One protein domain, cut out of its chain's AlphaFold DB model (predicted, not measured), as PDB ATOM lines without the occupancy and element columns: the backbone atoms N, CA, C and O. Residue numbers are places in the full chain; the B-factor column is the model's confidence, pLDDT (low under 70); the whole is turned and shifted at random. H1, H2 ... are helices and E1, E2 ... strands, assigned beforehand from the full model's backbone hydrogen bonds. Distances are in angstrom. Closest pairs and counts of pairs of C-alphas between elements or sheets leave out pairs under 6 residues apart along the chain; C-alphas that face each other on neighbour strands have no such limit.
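AT A GLANCE: This is residues 40 to 181 of the 182 residues of an uncharacterized protein of Candidatus Lloydbacteria bacterium RIFCSPLOWO2_02_FULL_51_11 (UniProt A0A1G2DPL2). With little regular structure, one long helix, H1, covers one face of a small twisted antiparallel sheet, E1 E2 E3 E4 in order, and a long looped stretch, residues 73 to 126, gathers largely beside E1. Residues 40 to 45 stick out. The printed part has 142 residues, 50 in named elements, H1 E1 E2 H2 E3 E4, of mixed class; it is compact, radius of gyration of the C-alphas 14.8 A, spans 54 by 27 by 26 A.

HOW THE PARTS SIT: H1, residues 47 to 72, every O i to N i+4 pair within hydrogen-bond range, is on the sheet at a height of 9.5 A; its closest C-alphas with E2, residues 142 to 148, are Asp 53 and Ile 148, 6.0 A. E1, residues 127 to 129, and E2 form a hairpin; N 127 and O 145 are 2.9 A apart. E3, residues 162 to 168, is antiparallel to E2, N 146 to O 164 2.9 A, and forms a hairpin with E4, residues 178 to 180, N 165 to O 179 2.8 A. H2, residues 151 to 154, too short for an O i to N i+4 pair, only grazes the sheet.

IN THESE COORDINATES: H1 begins at C-alpha 47 (214.052, 330.735, 235.611) and is 37.9 A long; E4 ends at C-alpha 180 (203.372, 346.951, 229.766).

THE WHOLE: The printed part has no cut. Links H1 to E1 and E1 to E2 are long. pLDDT is under 70 in 17 residues, among them 170 to 174.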
ATOM      1  N   ALA A  40     224.940 324.074 233.567       81.69
ATOM      2  CA  ALA A  40     223.797 324.222 234.459       81.69
ATOM      3  C   ALA A  40     223.599 325.688 234.892       81.69
ATOM      4  O   ALA A  40     222.492 326.221 234.779       81.69
ATOM      5  N   PHE A  41     224.669 326.378 235.309       77.06
ATOM      6  CA  PHE A  41     224.601 327.776 235.755       77.06
ATOM      7  C   PHE A  41     224.094 328.744 234.680       77.06
ATOM      8  O   PHE A  41     223.347 329.666 235.011       77.06
ATOM      9  N   ALA A  42     224.407 328.506 233.403       70.62
ATOM     10  CA  ALA A  42     223.943 329.348 232.298       70.62
ATOM     11  C   ALA A  42     222.403 329.398 232.155       70.62
ATOM     12  O   ALA A  42     221.868 330.351 231.594       70.62
ATOM     13  N   THR A  43     221.675 328.408 232.685       66.69
ATOM     14  CA  THR A  43     220.210 328.291 232.527       66.69
ATOM     15  C   THR A  43     219.395 328.801 233.724       66.69
ATOM     16  O   THR A  43     218.187 329.018 233.608       66.69
ATOM     17  N   PHE A  44     220.026 329.040 234.880       65.81
ATOM     18  CA  PHE A  44     219.316 329.369 236.125       65.81
ATOM     19  C   PHE A  44     218.998 330.858 236.329       65.81
ATOM     20  O   PHE A  44     218.194 331.183 237.204       65.81
ATOM     21  N   GLY A  45     219.593 331.764 235.544       67.31
ATOM     22  CA  GLY A  45     219.425 333.212 235.732       67.31
ATOM     23  C   GLY A  45     217.970 333.680 235.607       67.31
ATOM     24  O   GLY A  45     217.434 334.286 236.532       67.31
ATOM     25  N   ASN A  46     217.295 333.327 234.506       71.81
ATOM     26  CA  ASN A  46     215.936 333.816 234.217       71.81
ATOM     27  C   ASN A  46     214.809 332.914 234.745       71.81
ATOM     28  O   ASN A  46     213.656 333.338 234.800       71.81
ATOM     29  N   THR A  47     215.095 331.676 235.156       83.88
ATOM     30  CA  THR A  47     214.052 330.735 235.611       83.88
ATOM     31  C   THR A  47     213.431 331.140 236.945       83.88
ATOM     32  O   THR A  47     212.229 330.967 237.131       83.88
ATOM     33  N   ARG A  48     214.210 331.741 237.854       88.69
ATOM     34  CA  ARG A  48     213.696 332.242 239.142       88.69
ATOM     35  C   ARG A  48     212.741 333.425 238.970       88.69
ATOM     36  O   ARG A  48     211.708 333.451 239.631       88.69
ATOM     37  N   GLY A  49     213.074 334.363 238.079       90.50
ATOM     38  CA  GLY A  49     212.205 335.498 237.748       90.50
ATOM     39  C   GLY A  49     210.882 335.020 237.154       90.50
ATOM     40  O   GLY A  49     209.824 335.334 237.685       90.50
ATOM     41  N   ARG A  50     210.942 334.114 236.169       91.12
ATOM     42  CA  ARG A  50     209.745 333.492 235.572       91.12
ATOM     43  C   ARG A  50     208.883 332.725 236.575       91.12
ATOM     44  O   ARG A  50     207.663 332.739 236.457       91.12
ATOM     45  N   ALA A  51     209.492 332.047 237.551       92.19
ATOM     46  CA  ALA A  51     208.746 331.351 238.599       92.19
ATOM     47  C   ALA A  51     207.970 332.329 239.495       92.19
ATOM     48  O   ALA A  51     206.821 332.064 239.833       92.19
ATOM     49  N   ARG A  52     208.564 333.480 239.838       94.12
ATOM     50  CA  ARG A  52     207.862 334.540 240.575       94.12
ATOM     51  C   ARG A  52     206.798 335.222 239.731       94.12
ATOM     52  O   ARG A  52     205.704 335.437 240.232       94.12
ATOM     53  N   ASP A  53     207.078 335.485 238.458       94.69
ATOM     54  CA  ASP A  53     206.080 336.008 237.522       94.69
ATOM     55  C   ASP A  53     204.857 335.074 237.442       94.69
ATOM     56  O   ASP A  53     203.724 335.544 237.453       94.69
ATOM     57  N   ALA A  54     205.055 333.750 237.477       94.06
ATOM     58  CA  ALA A  54     203.952 332.788 237.534       94.06
ATOM     59  C   ALA A  54     203.126 332.879 238.834       94.06
ATOM     60  O   ALA A  54     201.899 332.786 238.775       94.06
ATOM     61  N   VAL A  55     203.769 333.092 239.989       94.69
ATOM     62  CA  VAL A  55     203.069 333.344 241.265       94.69
ATOM     63  C   VAL A  55     202.243 334.626 241.167       94.69
ATOM     64  O   VAL A  55     201.045 334.590 241.426       94.69
ATOM     65  N   ARG A  56     202.833 335.716 240.657       94.12
ATOM     66  CA  ARG A  56     202.131 336.995 240.463       94.12
ATOM     67  C   ARG A  56     200.883 336.842 239.599       94.12
ATOM     68  O   ARG A  56     199.822 337.353 239.942       94.12
ATOM     69  N   VAL A  57     200.976 336.096 238.500       93.38
ATOM     70  CA  VAL A  57     199.828 335.822 237.620       93.38
ATOM     71  C   VAL A  57     198.746 335.002 238.327       93.38
ATOM     72  O   VAL A  57     197.557 335.263 238.134       93.38
ATOM     73  N   SER A  58     199.140 334.033 239.156       93.25
ATOM     74  CA  SER A  58     198.210 333.244 239.972       93.25
ATOM     75  C   SER A  58     197.458 334.113 240.983       93.25
ATOM     76  O   SER A  58     196.242 333.974 241.128       93.25
ATOM     77  N   ASP A  59     198.149 335.036 241.650       92.69
ATOM     78  CA  ASP A  59     197.545 335.951 242.623       92.69
ATOM     79  C   ASP A  59     196.562 336.906 241.943       92.69
ATOM     80  O   ASP A  59     195.420 337.044 242.376       92.69
ATOM     81  N   ILE A  60     196.931 337.461 240.787       91.12
ATOM     82  CA  ILE A  60     196.048 338.318 239.983       91.12
ATOM     83  C   ILE A  60     194.787 337.567 239.539       91.12
ATOM     84  O   ILE A  60     193.689 338.124 239.580       91.12
ATOM     85  N   SER A  61     194.913 336.295 239.146       90.25
ATOM     86  CA  SER A  61     193.760 335.458 238.796       90.25
ATOM     87  C   SER A  61     192.802 335.272 239.977       90.25
ATOM     88  O   SER A  61     191.580 335.254 239.791       90.25
ATOM     89  N   GLN A  62     193.341 335.116 241.187       90.00
ATOM     90  CA  GLN A  62     192.550 334.974 242.408       90.00
ATOM     91  C   GLN A  62     191.872 336.296 242.775       90.00
ATOM     92  O   GLN A  62     190.658 336.303 242.981       90.00
ATOM     93  N   ILE A  63     192.603 337.417 242.741       87.94
ATOM     94  CA  ILE A  63     192.042 338.761 242.948       87.94
ATOM     95  C   ILE A  63     190.887 338.999 241.971       87.94
ATOM     96  O   ILE A  63     189.792 339.369 242.391       87.94
ATOM     97  N   GLN A  64     191.078 338.722 240.677       87.44
ATOM     98  CA  GLN A  64     190.017 338.875 239.678       87.44
ATOM     99  C   GLN A  64     188.793 338.012 239.989       87.44
ATOM    100  O   GLN A  64     187.663 338.478 239.841       87.44
ATOM    101  N   THR A  65     189.000 336.768 240.421       87.31
ATOM    102  CA  THR A  65     187.898 335.868 240.786       87.31
ATOM    103  C   THR A  65     187.091 336.443 241.948       87.31
ATOM    104  O   THR A  65     185.864 336.483 241.875       87.31
ATOM    105  N   ILE A  66     187.763 336.961 242.978       86.69
ATOM    106  CA  ILE A  66     187.116 337.570 244.147       86.69
ATOM    107  C   ILE A  66     186.312 338.814 243.739       86.69
ATOM    108  O   ILE A  66     185.137 338.924 244.091       86.69
ATOM    109  N   LEU A  67     186.900 339.711 242.941       84.62
ATOM    110  CA  LEU A  67     186.227 340.922 242.451       84.62
ATOM    111  C   LEU A  67     185.035 340.604 241.539       84.62
ATOM    112  O   LEU A  67     183.994 341.258 241.617       84.62
ATOM    113  N   THR A  68     185.156 339.557 240.722       84.38
ATOM    114  CA  THR A  68     184.065 339.077 239.865       84.38
ATOM    115  C   THR A  68     182.916 338.527 240.705       84.38
ATOM    116  O   THR A  68     181.765 338.879 240.461       84.38
ATOM    117  N   ILE A  69     183.209 337.690 241.707       84.00
ATOM    118  CA  ILE A  69     182.191 337.143 242.615       84.00
ATOM    119  C   ILE A  69     181.478 338.278 243.347       84.00
ATOM    120  O   ILE A  69     180.252 338.269 243.417       84.00
ATOM    121  N   GLU A  70     182.216 339.275 243.839       82.88
ATOM    122  CA  GLU A  70     181.608 340.422 244.505       82.88
ATOM    123  C   GLU A  70     180.629 341.167 243.592       82.88
ATOM    124  O   GLU A  70     179.524 341.495 244.033       82.88
ATOM    125  N   ASN A  71     181.003 341.395 242.330       83.19
ATOM    126  CA  ASN A  71     180.157 342.090 241.361       83.19
ATOM    127  C   ASN A  71     178.815 341.379 241.111       83.19
ATOM    128  O   ASN A  71     177.836 342.015 240.732       83.19
ATOM    129  N   LEU A  72     178.767 340.059 241.317       83.38
ATOM    130  CA  LEU A  72     177.555 339.250 241.173       83.38
ATOM    131  C   LEU A  72     176.664 339.273 242.425       83.38
ATOM    132  O   LEU A  72     175.513 338.838 242.363       83.38
ATOM    133  N   THR A  73     177.169 339.749 243.566       83.12
ATOM    134  CA  THR A  73     176.371 339.849 244.793       83.12
ATOM    135  C   THR A  73     175.512 341.120 244.798       83.12
ATOM    136  O   THR A  73     175.948 342.154 244.294       83.12
ATOM    137  N   PRO A  74     174.334 341.119 245.457       78.88
ATOM    138  CA  PRO A  74     173.509 342.324 245.616       78.88
ATOM    139  C   PRO A  74     174.190 343.463 246.390       78.88
ATOM    140  O   PRO A  74     173.653 344.564 246.450       78.88
ATOM    141  N   LEU A  75     175.331 343.182 247.030       74.56
ATOM    142  CA  LEU A  75     176.079 344.142 247.832       74.56
ATOM    143  C   LEU A  75     177.023 345.016 246.999       74.56
ATOM    144  O   LEU A  75     177.250 346.129 247.442       74.56
ATOM    145  N   GLY A  76     177.523 344.527 245.851       74.56
ATOM    146  CA  GLY A  76     178.258 345.252 244.796       74.56
ATOM    147  C   GLY A  76     179.379 346.229 245.209       74.56
ATOM    148  O   GLY A  76     179.170 347.173 245.958       74.56
ATOM    149  N   SER A  77     180.578 346.090 244.633       76.50
ATOM    150  CA  SER A  77     181.678 347.073 244.761       76.50
ATOM    151  C   SER A  77     182.097 347.461 246.192       76.50
ATOM    152  O   SER A  77     182.729 348.505 246.395       76.50
ATOM    153  N   ARG A  78     181.802 346.636 247.201       81.94
ATOM    154  CA  ARG A  78     182.213 346.895 248.583       81.94
ATOM    155  C   ARG A  78     183.734 346.806 248.723       81.94
ATOM    156  O   ARG A  78     184.273 347.655 249.416       81.94
ATOM    157  N   LEU A  79     184.436 345.891 248.049       82.62
ATOM    158  CA  LEU A  79     185.900 345.721 248.127       82.62
ATOM    159  C   LEU A  79     186.659 346.934 247.598       82.62
ATOM    160  O   LEU A  79     187.686 347.312 248.152       82.62
ATOM    161  N   LEU A  80     186.138 347.562 246.545       84.00
ATOM    162  CA  LEU A  80     186.758 348.729 245.914       84.00
ATOM    163  C   LEU A  80     186.173 350.057 246.426       84.00
ATOM    164  O   LEU A  80     186.430 351.131 245.878       84.00
ATOM    165  N   THR A  81     185.389 350.021 247.503       84.69
ATOM    166  CA  THR A  81     184.861 351.243 248.111       84.69
ATOM    167  C   THR A  81     186.002 352.092 248.669       84.69
ATOM    168  O   THR A  81     186.840 351.615 249.432       84.69
ATOM    169  N   GLY A  82     186.018 353.381 248.327       81.00
ATOM    170  CA  GLY A  82     186.984 354.346 248.859       81.00
ATOM    171  C   GLY A  82     188.358 354.340 248.185       81.00
ATOM    172  O   GLY A  82     189.195 355.136 248.598       81.00
ATOM    173  N   CYS A  83     188.571 353.534 247.136       82.06
ATOM    174  CA  CYS A  83     189.772 353.600 246.301       82.06
ATOM    175  C   CYS A  83     189.879 354.995 245.634       82.06
ATOM    176  O   CYS A  83     189.256 355.253 244.598       82.06
ATOM    177  N   THR A  84     190.592 355.918 246.281       78.31
ATOM    178  CA  THR A  84     190.673 357.351 245.928       78.31
ATOM    179  C   THR A  84     192.109 357.903 245.901       78.31
ATOM    180  O   THR A  84     192.312 359.098 245.673       78.31
ATOM    181  N   GLY A  85     193.112 357.057 246.124       68.50
ATOM    182  CA  GLY A  85     194.537 357.354 246.101       68.50
ATOM    183  C   GLY A  85     195.077 357.749 244.726       68.50
ATOM    184  O   GLY A  85     195.242 356.933 243.819       68.50
ATOM    185  N   ALA A  86     195.456 359.023 244.593       64.44
ATOM    186  CA  ALA A  86     196.148 359.537 243.416       64.44
ATOM    187  C   ALA A  86     197.449 358.758 243.159       64.44
ATOM    188  O   ALA A  86     198.362 358.771 243.979       64.44
ATOM    189  N   GLY A  87     197.535 358.099 242.001       64.69
ATOM    190  CA  GLY A  87     198.715 357.328 241.607       64.69
ATOM    191  C   GLY A  87     198.581 355.818 241.771       64.69
ATOM    192  O   GLY A  87     199.559 355.130 241.507       64.69
ATOM    193  N   GLY A  88     197.396 355.297 242.099       70.12
ATOM    194  CA  GLY A  88     197.115 353.863 242.159       70.12
ATOM    195  C   GLY A  88     196.787 353.392 243.559       70.12
ATOM    196  O   GLY A  88     197.298 353.914 244.544       70.12
ATOM    197  N   GLU A  89     195.923 352.392 243.635       74.69
ATOM    198  CA  GLU A  89     195.292 351.974 244.874       74.69
ATOM    199  C   GLU A  89     195.915 350.652 245.323       74.69
ATOM    200  O   GLU A  89     195.698 349.603 244.711       74.69
ATOM    201  N   ARG A  90     196.705 350.670 246.403       77.38
ATOM    202  CA  ARG A  90     197.030 349.427 247.110       77.38
ATOM    203  C   ARG A  90     195.737 348.919 247.715       77.38
ATOM    204  O   ARG A  90     195.146 349.584 248.570       77.38
ATOM    205  N   LEU A  91     195.329 347.736 247.284       72.62
ATOM    206  CA  LEU A  91     194.054 347.141 247.660       72.62
ATOM    207  C   LEU A  91     193.925 346.945 249.187       72.62
ATOM    208  O   LEU A  91     192.829 347.017 249.725       72.62
ATOM    209  N   THR A  92     195.055 346.799 249.886       65.06
ATOM    210  CA  THR A  92     195.168 346.673 251.350       65.06
ATOM    211  C   THR A  92     195.034 347.982 252.130       65.06
ATOM    212  O   THR A  92     194.696 347.950 253.309       65.06
ATOM    213  N   THR A  93     195.386 349.124 251.527       69.50
ATOM    214  CA  THR A  93     195.671 350.364 252.279       69.50
ATOM    215  C   THR A  93     194.812 351.546 251.840       69.50
ATOM    216  O   THR A  93     194.485 352.402 252.657       69.50
ATOM    217  N   LEU A  94     194.475 351.624 250.552       71.75
ATOM    218  CA  LEU A  94     193.807 352.790 249.963       71.75
ATOM    219  C   LEU A  94     192.322 352.549 249.687       71.75
ATOM    220  O   LEU A  94     191.525 353.482 249.718       71.75
ATOM    221  N   CYS A  95     191.935 351.294 249.484       79.19
ATOM    222  CA  CYS A  95     190.539 350.903 249.416       79.19
ATOM    223  C   CYS A  95     190.034 350.610 250.839       79.19
ATOM    224  O   CYS A  95     190.642 349.858 251.592       79.19
ATOM    225  N   THR A  96     188.917 351.225 251.225       78.06
ATOM    226  CA  THR A  96     188.270 351.060 252.548       78.06
ATOM    227  C   THR A  96     187.292 349.882 252.599       78.06
ATOM    228  O   THR A  96     186.671 349.609 253.630       78.06
ATOM    229  N   GLY A  97     187.142 349.185 251.473       72.69
ATOM    230  CA  GLY A  97     186.328 347.994 251.347       72.69
ATOM    231  C   GLY A  97     186.788 346.868 252.256       72.69
ATOM    232  O   GLY A  97     187.935 346.440 252.215       72.69
ATOM    233  N   SER A  98     185.894 346.382 253.109       61.75
ATOM    234  CA  SER A  98     186.256 345.440 254.168       61.75
ATOM    235  C   SER A  98     186.162 343.991 253.680       61.75
ATOM    236  O   SER A  98     185.072 343.412 253.659       61.75
ATOM    237  N   PHE A  99     187.303 343.387 253.335       63.75
ATOM    238  CA  PHE A  99     187.461 341.930 253.257       63.75
ATOM    239  C   PHE A  99     188.925 341.530 253.468       63.75
ATOM    240  O   PHE A  99     189.817 341.982 252.754       63.75
ATOM    241  N   LEU A 100     189.168 340.689 254.474       61.62
ATOM    242  CA  LEU A 100     190.513 340.341 254.949       61.62
ATOM    243  C   LEU A 100     191.317 339.483 253.955       61.62
ATOM    244  O   LEU A 100     192.538 339.567 253.952       61.62
ATOM    245  N   GLU A 101     190.660 338.692 253.100       69.81
ATOM    246  CA  GLU A 101     191.341 337.742 252.193       69.81
ATOM    247  C   GLU A 101     192.076 338.408 251.031       69.81
ATOM    248  O   GLU A 101     193.054 337.877 250.524       69.81
ATOM    249  N   ILE A 102     191.634 339.585 250.596       74.00
ATOM    250  CA  ILE A 102     192.311 340.295 249.512       74.00
ATOM    251  C   ILE A 102     193.582 340.993 250.022       74.00
ATOM    252  O   ILE A 102     194.525 341.216 249.265       74.00
ATOM    253  N   ALA A 103     193.619 341.307 251.320       70.38
ATOM    254  CA  ALA A 103     194.735 341.999 251.936       70.38
ATOM    255  C   ALA A 103     195.996 341.124 252.085       70.38
ATOM    256  O   ALA A 103     197.053 341.643 252.425       70.38
ATOM    257  N   SER A 104     195.898 339.813 251.834       80.06
ATOM    258  CA  SER A 104     197.043 338.897 251.857       80.06
ATOM    259  C   SER A 104     197.762 338.749 250.517       80.06
ATOM    260  O   SER A 104     198.788 338.074 250.469       80.06
ATOM    261  N   PHE A 105     197.238 339.325 249.430       86.69
ATOM    262  CA  PHE A 105     197.946 339.312 248.152       86.69
ATOM    263  C   PHE A 105     199.010 340.408 248.148       86.69
ATOM    264  O   PHE A 105     198.689 341.591 248.050       86.69
ATOM    265  N   GLU A 106     200.271 339.994 248.229       87.75
ATOM    266  CA  GLU A 106     201.441 340.866 248.157       87.75
ATOM    267  C   GLU A 106     202.477 340.268 247.202       87.75
ATOM    268  O   GLU A 106     202.576 339.047 247.058       87.75
ATOM    269  N   ASP A 107     203.283 341.121 246.570       91.44
ATOM    270  CA  ASP A 107     204.371 340.656 245.712       91.44
ATOM    271  C   ASP A 107     205.368 339.761 246.488       91.44
ATOM    272  O   ASP A 107     205.830 340.139 247.570       91.44
ATOM    273  N   PRO A 108     205.789 338.607 245.931       90.81
ATOM    274  CA  PRO A 108     206.647 337.646 246.632       90.81
ATOM    275  C   PRO A 108     208.071 338.142 246.938       90.81
ATOM    276  O   PRO A 108     208.782 337.501 247.714       90.81
ATOM    277  N   LEU A 109     208.529 339.230 246.313       90.88
ATOM    278  CA  LEU A 109     209.816 339.870 246.613       90.88
ATOM    279  C   LEU A 109     209.665 341.271 247.193       90.88
ATOM    280  O   LEU A 109     210.507 341.696 247.982       90.88
ATOM    281  N   TYR A 110     208.647 341.992 246.743       87.75
ATOM    282  CA  TYR A 110     208.487 343.419 246.973       87.75
ATOM    283  C   TYR A 110     207.257 343.726 247.820       87.75
ATOM    284  O   TYR A 110     206.702 344.822 247.709       87.75
ATOM    285  N   SER A 111     206.853 342.795 248.691       78.25
ATOM    286  CA  SER A 111     205.805 343.041 249.676       78.25
ATOM    287  C   SER A 111     206.077 344.363 250.396       78.25
ATOM    288  O   SER A 111     207.193 344.656 250.831       78.25
ATOM    289  N   SER A 112     205.072 345.237 250.435       71.69
ATOM    290  CA  SER A 112     205.187 346.585 251.013       71.69
ATOM    291  C   SER A 112     206.136 347.586 250.325       71.69
ATOM    292  O   SER A 112     206.281 348.696 250.836       71.69
ATOM    293  N   SER A 113     206.705 347.303 249.144       73.94
ATOM    294  CA  SER A 113     207.579 348.241 248.392       73.94
ATOM    295  C   SER A 113     206.840 349.406 247.707       73.94
ATOM    296  O   SER A 113     207.373 350.064 246.816       73.94
ATOM    297  N   GLY A 114     205.618 349.708 248.146       81.12
ATOM    298  CA  GLY A 114     204.768 350.742 247.564       81.12
ATOM    299  C   GLY A 114     203.951 350.252 246.368       81.12
ATOM    300  O   GLY A 114     204.010 349.095 245.966       81.12
ATOM    301  N   VAL A 115     203.138 351.153 245.830       86.38
ATOM    302  CA  VAL A 115     202.193 350.909 244.732       86.38
ATOM    303  C   VAL A 115     202.953 350.776 243.403       86.38
ATOM    304  O   VAL A 115     203.765 351.640 243.068       86.38
ATOM    305  N   CYS A 116     202.687 349.739 242.606       90.25
ATOM    306  CA  CYS A 116     203.066 349.727 241.191       90.25
ATOM    307  C   CYS A 116     202.358 350.847 240.424       90.25
ATOM    308  O   CYS A 116     201.132 350.892 240.411       90.25
ATOM    309  N   THR A 117     203.147 351.708 239.773       88.44
ATOM    310  CA  THR A 117     202.724 352.855 238.959       88.44
ATOM    311  C   THR A 117     203.417 352.841 237.600       88.44
ATOM    312  O   THR A 117     204.439 352.179 237.427       88.44
ATOM    313  N   SER A 118     202.931 353.630 236.640       81.81
ATOM    314  CA  SER A 118     203.552 353.768 235.311       81.81
ATOM    315  C   SER A 118     204.997 354.284 235.375       81.81
ATOM    316  O   SER A 118     205.762 354.091 234.436       81.81
ATOM    317  N   SER A 119     205.364 354.946 236.476       82.00
ATOM    318  CA  SER A 119     206.694 355.505 236.740       82.00
ATOM    319  C   SER A 119     207.554 354.655 237.678       82.00
ATOM    320  O   SER A 119     208.656 355.080 238.028       82.00
ATOM    321  N   SER A 120     207.082 353.487 238.129       87.06
ATOM    322  CA  SER A 120     207.853 352.656 239.056       87.06
ATOM    323  C   SER A 120     209.135 352.160 238.382       87.06
ATOM    324  O   SER A 120     209.102 351.358 237.453       87.06
ATOM    325  N   ALA A 121     210.274 352.663 238.864       81.38
ATOM    326  CA  ALA A 121     211.612 352.327 238.372       81.38
ATOM    327  C   ALA A 121     212.235 351.108 239.083       81.38
ATOM    328  O   ALA A 121     213.348 350.699 238.758       81.38
ATOM    329  N   GLY A 122     211.530 350.540 240.063       87.00
ATOM    330  CA  GLY A 122     211.946 349.379 240.841       87.00
ATOM    331  C   GLY A 122     210.750 348.525 241.251       87.00
ATOM    332  O   GLY A 122     209.602 348.915 241.029       87.00
ATOM    333  N   GLY A 123     211.053 347.369 241.845       90.31
ATOM    334  CA  GLY A 123     210.062 346.405 242.314       90.31
ATOM    335  C   GLY A 123     208.978 347.041 243.179       90.31
ATOM    336  O   GLY A 123     209.261 347.899 244.013       90.31
ATOM    337  N   CYS A 124     207.738 346.634 242.946       91.00
ATOM    338  CA  CYS A 124     206.553 347.234 243.540       91.00
ATOM    339  C   CYS A 124     205.494 346.166 243.816       91.00
ATOM    340  O   CYS A 124     205.547 345.066 243.263       91.00
ATOM    341  N   ASP A 125     204.549 346.514 244.683       90.38
ATOM    342  CA  ASP A 125     203.457 345.642 245.098       90.38
ATOM    343  C   ASP A 125     202.215 345.813 244.206       90.38
ATOM    344  O   ASP A 125     202.098 346.795 243.463       90.38
ATOM    345  N   TYR A 126     201.271 344.875 244.290       89.56
ATOM    346  CA  TYR A 126     200.052 344.897 243.484       89.56
ATOM    347  C   TYR A 126     199.233 346.172 243.702       89.56
ATOM    348  O   TYR A 126     198.961 346.603 244.827       89.56
ATOM    349  N   THR A 127     198.776 346.737 242.590       89.62
ATOM    350  CA  THR A 127     197.974 347.958 242.566       89.62
ATOM    351  C   THR A 127     196.742 347.763 241.714       89.62
ATOM    352  O   THR A 127     196.821 347.169 240.640       89.62
ATOM    353  N   ILE A 128     195.623 348.349 242.125       89.00
ATOM    354  CA  ILE A 128     194.432 348.461 241.292       89.00
ATOM    355  C   ILE A 128     194.230 349.906 240.818       89.00
ATOM    356  O   ILE A 128     194.451 350.868 241.551       89.00
ATOM    357  N   TYR A 129     193.824 350.055 239.563       88.56
ATOM    358  CA  TYR A 129     193.428 351.321 238.945       88.56
ATOM    359  C   TYR A 129     192.085 351.144 238.253       88.56
ATOM    360  O   TYR A 129     191.675 350.021 237.964       88.56
ATOM    361  N   LYS A 130     191.431 352.251 237.901       88.31
ATOM    362  CA  LYS A 130     190.363 352.224 236.894       88.31
ATOM    363  C   LYS A 130     190.917 351.716 235.553       88.31
ATOM    364  O   LYS A 130     192.091 351.948 235.269       88.31
ATOM    365  N   SER A 131     190.112 351.061 234.708       86.56
ATOM    366  CA  SER A 131     190.608 350.447 233.455       86.56
ATOM    367  C   SER A 131     191.356 351.421 232.527       86.56
ATOM    368  O   SER A 131     192.304 351.036 231.852       86.56
ATOM    369  N   GLY A 132     190.981 352.704 232.522       82.31
ATOM    370  CA  GLY A 132     191.650 353.762 231.753       82.31
ATOM    371  C   GLY A 132     192.860 354.406 232.441       82.31
ATOM    372  O   GLY A 132     193.383 355.394 231.930       82.31
ATOM    373  N   GLY A 133     193.281 353.897 233.599       82.56
ATOM    374  CA  GLY A 133     194.226 354.559 234.494       82.56
ATOM    375  C   GLY A 133     193.557 355.582 235.419       82.56
ATOM    376  O   GLY A 133     192.412 355.995 235.221       82.56
ATOM    377  N   GLY A 134     194.282 355.987 236.463       81.19
ATOM    378  CA  GLY A 134     193.779 356.901 237.494       81.19
ATOM    379  C   GLY A 134     192.979 356.218 238.612       81.19
ATOM    380  O   GLY A 134     192.982 354.994 238.750       81.19
ATOM    381  N   VAL A 135     192.334 357.037 239.442       81.81
ATOM    382  CA  VAL A 135     191.675 356.621 240.695       81.81
ATOM    383  C   VAL A 135     190.234 356.156 240.479       81.81
ATOM    384  O   VAL A 135     189.631 356.442 239.441       81.81
ATOM    385  N   GLY A 136     189.651 355.486 241.476       81.69
ATOM    386  CA  GLY A 136     188.234 355.106 241.452       81.69
ATOM    387  C   GLY A 136     187.938 353.838 240.653       81.69
ATOM    388  O   GLY A 136     186.981 353.811 239.877       81.69
ATOM    389  N   ALA A 137     188.765 352.805 240.833       86.75
ATOM    390  CA  ALA A 137     188.489 351.466 240.321       86.75
ATOM    391  C   ALA A 137     187.125 350.956 240.823       86.75
ATOM    392  O   ALA A 137     186.736 351.226 241.961       86.75
ATOM    393  N   LYS A 138     186.417 350.181 239.997       83.19
ATOM    394  CA  LYS A 138     185.170 349.491 240.375       83.19
ATOM    395  C   LYS A 138     185.269 348.006 240.067       83.19
ATOM    396  O   LYS A 138     186.135 347.604 239.302       83.19
ATOM    397  N   THR A 139     184.379 347.189 240.630       83.31
ATOM    398  CA  THR A 139     184.375 345.724 240.433       83.31
ATOM    399  C   THR A 139     184.152 345.282 238.988       83.31
ATOM    400  O   THR A 139     184.435 344.138 238.647       83.31
ATOM    401  N   ASP A 140     183.665 346.178 238.138       83.44
ATOM    402  CA  ASP A 140     183.417 345.982 236.713       83.44
ATOM    403  C   ASP A 140     184.349 346.816 235.810       83.44
ATOM    404  O   ASP A 140     184.391 346.596 234.601       83.44
ATOM    405  N   ASP A 141     185.118 347.749 236.376       85.38
ATOM    406  CA  ASP A 141     185.948 348.708 235.640       85.38
ATOM    407  C   ASP A 141     187.292 348.916 236.351       85.38
ATOM    408  O   ASP A 141     187.470 349.855 237.141       85.38
ATOM    409  N   TYR A 142     188.248 348.021 236.081       88.12
ATOM    410  CA  TYR A 142     189.566 348.081 236.702       88.12
ATOM    411  C   TYR A 142     190.696 347.490 235.846       88.12
ATOM    412  O   TYR A 142     190.497 346.709 234.916       88.12
ATOM    413  N   GLN A 143     191.925 347.868 236.182       90.44
ATOM    414  CA  GLN A 143     193.149 347.199 235.753       90.44
ATOM    415  C   GLN A 143     193.999 346.890 236.986       90.44
ATOM    416  O   GLN A 143     194.043 347.687 237.924       90.44
ATOM    417  N   ILE A 144     194.674 345.742 236.982       91.06
ATOM    418  CA  ILE A 144     195.632 345.378 238.032       91.06
ATOM    419  C   ILE A 144     197.031 345.560 237.472       91.06
ATOM    420  O   ILE A 144     197.351 345.009 236.419       91.06
ATOM    421  N   CYS A 145     197.845 346.318 238.191       92.31
ATOM    422  CA  CYS A 145     199.242 346.572 237.908       92.31
ATOM    423  C   CYS A 145     200.149 345.804 238.861       92.31
ATOM    424  O   CYS A 145     199.873 345.715 240.057       92.31
ATOM    425  N   PHE A 146     201.248 345.283 238.329       93.06
ATOM    426  CA  PHE A 146     202.185 344.439 239.058       93.06
ATOM    427  C   PHE A 146     203.575 344.484 238.422       93.06
ATOM    428  O   PHE A 146     203.733 344.837 237.252       93.06
ATOM    429  N   TRP A 147     204.599 344.121 239.190       93.75
ATOM    430  CA  TRP A 147     205.970 344.052 238.695       93.75
ATOM    431  C   TRP A 147     206.220 342.770 237.896       93.75
ATOM    432  O   TRP A 147     205.724 341.710 238.257       93.75
ATOM    433  N   ILE A 148     207.029 342.835 236.842       93.00
ATOM    434  CA  ILE A 148     207.478 341.664 236.090       93.00
ATOM    435  C   ILE A 148     208.988 341.676 235.913       93.00
ATOM    436  O   ILE A 148     209.599 342.706 235.614       93.00
ATOM    437  N   GLU A 149     209.601 340.511 236.087       92.81
ATOM    438  CA  GLU A 149     211.050 340.362 235.955       92.81
ATOM    439  C   GLU A 149     211.471 339.902 234.566       92.81
ATOM    440  O   GLU A 149     212.555 340.266 234.112       92.81
ATOM    441  N   ASP A 150     210.616 339.143 233.879       91.44
ATOM    442  CA  ASP A 150     210.817 338.756 232.489       91.44
ATOM    443  C   ASP A 150     209.517 338.969 231.684       91.44
ATOM    444  O   ASP A 150     208.584 338.177 231.817       91.44
ATOM    445  N   PRO A 151     209.427 339.982 230.797       89.38
ATOM    446  CA  PRO A 151     208.235 340.259 229.993       89.38
ATOM    447  C   PRO A 151     207.859 339.088 229.075       89.38
ATOM    448  O   PRO A 151     206.689 338.919 228.721       89.38
ATOM    449  N   THR A 152     208.816 338.218 228.735       89.88
ATOM    450  CA  THR A 152     208.536 337.035 227.914       89.88
ATOM    451  C   THR A 152     207.701 335.987 228.653       89.88
ATOM    452  O   THR A 152     207.032 335.190 227.991       89.88
ATOM    453  N   SER A 153     207.650 336.020 229.995       88.06
ATOM    454  CA  SER A 153     206.768 335.155 230.798       88.06
ATOM    455  C   SER A 153     205.282 335.379 230.487       88.06
ATOM    456  O   SER A 153     204.484 334.448 230.581       88.06
ATOM    457  N   LEU A 154     204.934 336.578 230.012       90.06
ATOM    458  CA  LEU A 154     203.584 336.975 229.612       90.06
ATOM    459  C   LEU A 154     203.441 337.240 228.111       90.06
ATOM    460  O   LEU A 154     202.449 337.824 227.678       90.06
ATOM    461  N   LYS A 155     204.409 336.796 227.298       91.19
ATOM    462  CA  LYS A 155     204.461 337.069 225.848       91.19
ATOM    463  C   LYS A 155     204.460 338.571 225.520       91.19
ATOM    464  O   LYS A 155     203.976 338.971 224.463       91.19
ATOM    465  N   LEU A 156     205.003 339.395 226.414       90.88
ATOM    466  CA  LEU A 156     205.169 340.827 226.206       90.88
ATOM    467  C   LEU A 156     206.529 341.115 225.571       90.88
ATOM    468  O   LEU A 156     207.523 340.433 225.830       90.88
ATOM    469  N   THR A 157     206.576 342.157 224.747       89.06
ATOM    470  CA  THR A 157     207.805 342.687 224.157       89.06
ATOM    471  C   THR A 157     208.161 344.005 224.836       89.06
ATOM    472  O   THR A 157     207.364 344.941 224.796       89.06
ATOM    473  N   GLY A 158     209.347 344.096 225.438       85.00
ATOM    474  CA  GLY A 158     209.847 345.317 226.074       85.00
ATOM    475  C   GLY A 158     211.075 345.060 226.944       85.00
ATOM    476  O   GLY A 158     211.543 343.927 227.050       85.00
ATOM    477  N   THR A 159     211.605 346.123 227.542       83.50
ATOM    478  CA  THR A 159     212.756 346.040 228.449       83.50
ATOM    479  C   THR A 159     212.317 345.479 229.798       83.50
ATOM    480  O   THR A 159     211.306 345.909 230.344       83.50
ATOM    481  N   ALA A 160     213.078 344.524 230.324       82.69
ATOM    482  CA  ALA A 160     212.886 343.953 231.651       82.69
ATOM    483  C   ALA A 160     213.887 344.553 232.657       82.69
ATOM    484  O   ALA A 160     214.994 344.908 232.240       82.69
ATOM    485  N   PRO A 161     213.581 344.564 233.965       87.88
ATOM    486  CA  PRO A 161     212.263 344.348 234.565       87.88
ATOM    487  C   PRO A 161     211.349 345.574 234.364       87.88
ATOM    488  O   PRO A 161     211.834 346.677 234.116       87.88
ATOM    489  N   ALA A 162     210.032 345.383 234.433       91.31
ATOM    490  CA  ALA A 162     209.058 346.439 234.148       91.31
ATOM    491  C   ALA A 162     207.757 346.254 234.931       91.31
ATOM    492  O   ALA A 162     207.498 345.198 235.497       91.31
ATOM    493  N   VAL A 163     206.898 347.269 234.920       92.50
ATOM    494  CA  VAL A 163     205.511 347.124 235.371       92.50
ATOM    495  C   VAL A 163     204.667 346.586 234.221       92.50
ATOM    496  O   VAL A 163     204.784 347.049 233.084       92.50
ATOM    497  N   ALA A 164     203.812 345.619 234.520       93.81
ATOM    498  CA  ALA A 164     202.798 345.103 233.620       93.81
ATOM    499  C   ALA A 164     201.406 345.328 234.214       93.81
ATOM    500  O   ALA A 164     201.241 345.490 235.425       93.81
ATOM    501  N   LYS A 165     200.400 345.296 233.345       92.88
ATOM    502  CA  LYS A 165     198.996 345.350 233.726       92.88
ATOM    503  C   LYS A 165     198.162 344.303 233.029       92.88
ATOM    504  O   LYS A 165     198.470 343.893 231.908       92.88
ATOM    505  N   VAL A 166     197.056 343.950 233.667       92.62
ATOM    506  CA  VAL A 166     195.938 343.244 233.043       92.62
ATOM    507  C   VAL A 166     194.690 344.113 233.113       92.62
ATOM    508  O   VAL A 166     194.344 344.639 234.172       92.62
ATOM    509  N   LEU A 167     194.030 344.281 231.969       89.19
ATOM    510  CA  LEU A 167     192.755 344.982 231.883       89.19
ATOM    511  C   LEU A 167     191.626 344.000 232.192       89.19
ATOM    512  O   LEU A 167     191.578 342.928 231.585       89.19
ATOM    513  N   VAL A 168     190.711 344.360 233.087       82.19
ATOM    514  CA  VAL A 168     189.511 343.562 233.344       82.19
ATOM    515  C   VAL A 168     188.291 344.409 233.021       82.19
ATOM    516  O   VAL A 168     188.089 345.485 233.576       82.19
ATOM    517  N   THR A 169     187.495 343.924 232.073       72.06
ATOM    518  CA  THR A 169     186.253 344.564 231.641       72.06
ATOM    519  C   THR A 169     185.058 343.667 231.980       72.06
ATOM    520  O   THR A 169     185.218 342.448 232.110       72.06
ATOM    521  N   PRO A 170     183.838 344.227 232.083       64.00
ATOM    522  CA  PRO A 170     182.666 343.504 232.587       64.00
ATOM    523  C   PRO A 170     182.254 342.296 231.728       64.00
ATOM    524  O   PRO A 170     181.450 341.472 232.156       64.00
ATOM    525  N   SER A 171     182.753 342.198 230.492       59.34
ATOM    526  CA  SER A 171     182.326 341.211 229.498       59.34
ATOM    527  C   SER A 171     183.160 339.927 229.476       59.34
ATOM    528  O   SER A 171     182.785 338.988 228.770       59.34
ATOM    529  N   THR A 172     184.266 339.838 230.228       59.06
ATOM    530  CA  THR A 172     185.141 338.655 230.202       59.06
ATOM    531  C   THR A 172     185.575 338.213 231.606       59.06
ATOM    532  O   THR A 172     186.447 338.848 232.194       59.06
ATOM    533  N   PRO A 173     185.074 337.072 232.124       60.03
ATOM    534  CA  PRO A 173     185.502 336.519 233.418       60.03
ATOM    535  C   PRO A 173     186.894 335.861 233.371       60.03
ATOM    536  O   PRO A 173     187.325 335.240 234.338       60.03
ATOM    537  N   LYS A 174     187.591 335.938 232.231       69.25
ATOM    538  CA  LYS A 174     188.967 335.454 232.065       69.25
ATOM    539  C   LYS A 174     189.936 336.613 232.277       69.25
ATOM    540  O   LYS A 174     189.575 337.759 232.013       69.25
ATOM    541  N   LEU A 175     191.163 336.305 232.699       72.88
ATOM    542  CA  LEU A 175     192.277 337.255 232.659       72.88
ATOM    543  C   LEU A 175     192.315 337.916 231.282       72.88
ATOM    544  O   LEU A 175     192.338 337.225 230.258       72.88
ATOM    545  N   GLY A 176     192.244 339.245 231.275       78.38
ATOM    546  CA  GLY A 176     192.331 340.020 230.051       78.38
ATOM    547  C   GLY A 176     193.733 339.972 229.450       78.38
ATOM    548  O   GLY A 176     194.618 339.231 229.879       78.38
ATOM    549  N   THR A 177     193.950 340.786 228.428       86.69
ATOM    550  CA  THR A 177     195.256 340.866 227.774       86.69
ATOM    551  C   THR A 177     196.253 341.589 228.675       86.69
ATOM    552  O   THR A 177     195.968 342.675 229.185       86.69
ATOM    553  N   PHE A 178     197.438 341.004 228.839       91.94
ATOM    554  CA  PHE A 178     198.548 341.662 229.516       91.94
ATOM    555  C   PHE A 178     199.182 342.727 228.614       91.94
ATOM    556  O   PHE A 178     199.283 342.551 227.399       91.94
ATOM    557  N   SER A 179     199.638 343.829 229.201       93.12
ATOM    558  CA  SER A 179     200.409 344.872 228.508       93.12
ATOM    559  C   SER A 179     201.402 345.526 229.465       93.12
ATOM    560  O   SER A 179     201.285 345.364 230.676       93.12
ATOM    561  N   LEU A 180     202.407 346.227 228.936       91.94
ATOM    562  CA  LEU A 180     203.372 346.951 229.766       91.94
ATOM    563  C   LEU A 180     202.800 348.294 230.239       91.94
ATOM    564  O   LEU A 180     202.059 348.957 229.513       91.94
ATOM    565  N   GLY A 181     203.208 348.693 231.441       88.56
ATOM    566  CA  GLY A 181     202.813 349.927 232.110       88.56
ATOM    567  C   GLY A 181     201.539 349.814 232.948       88.56
ATOM    568  O   GLY A 181     200.894 348.771 233.005       88.56
TER     569      GLY A 181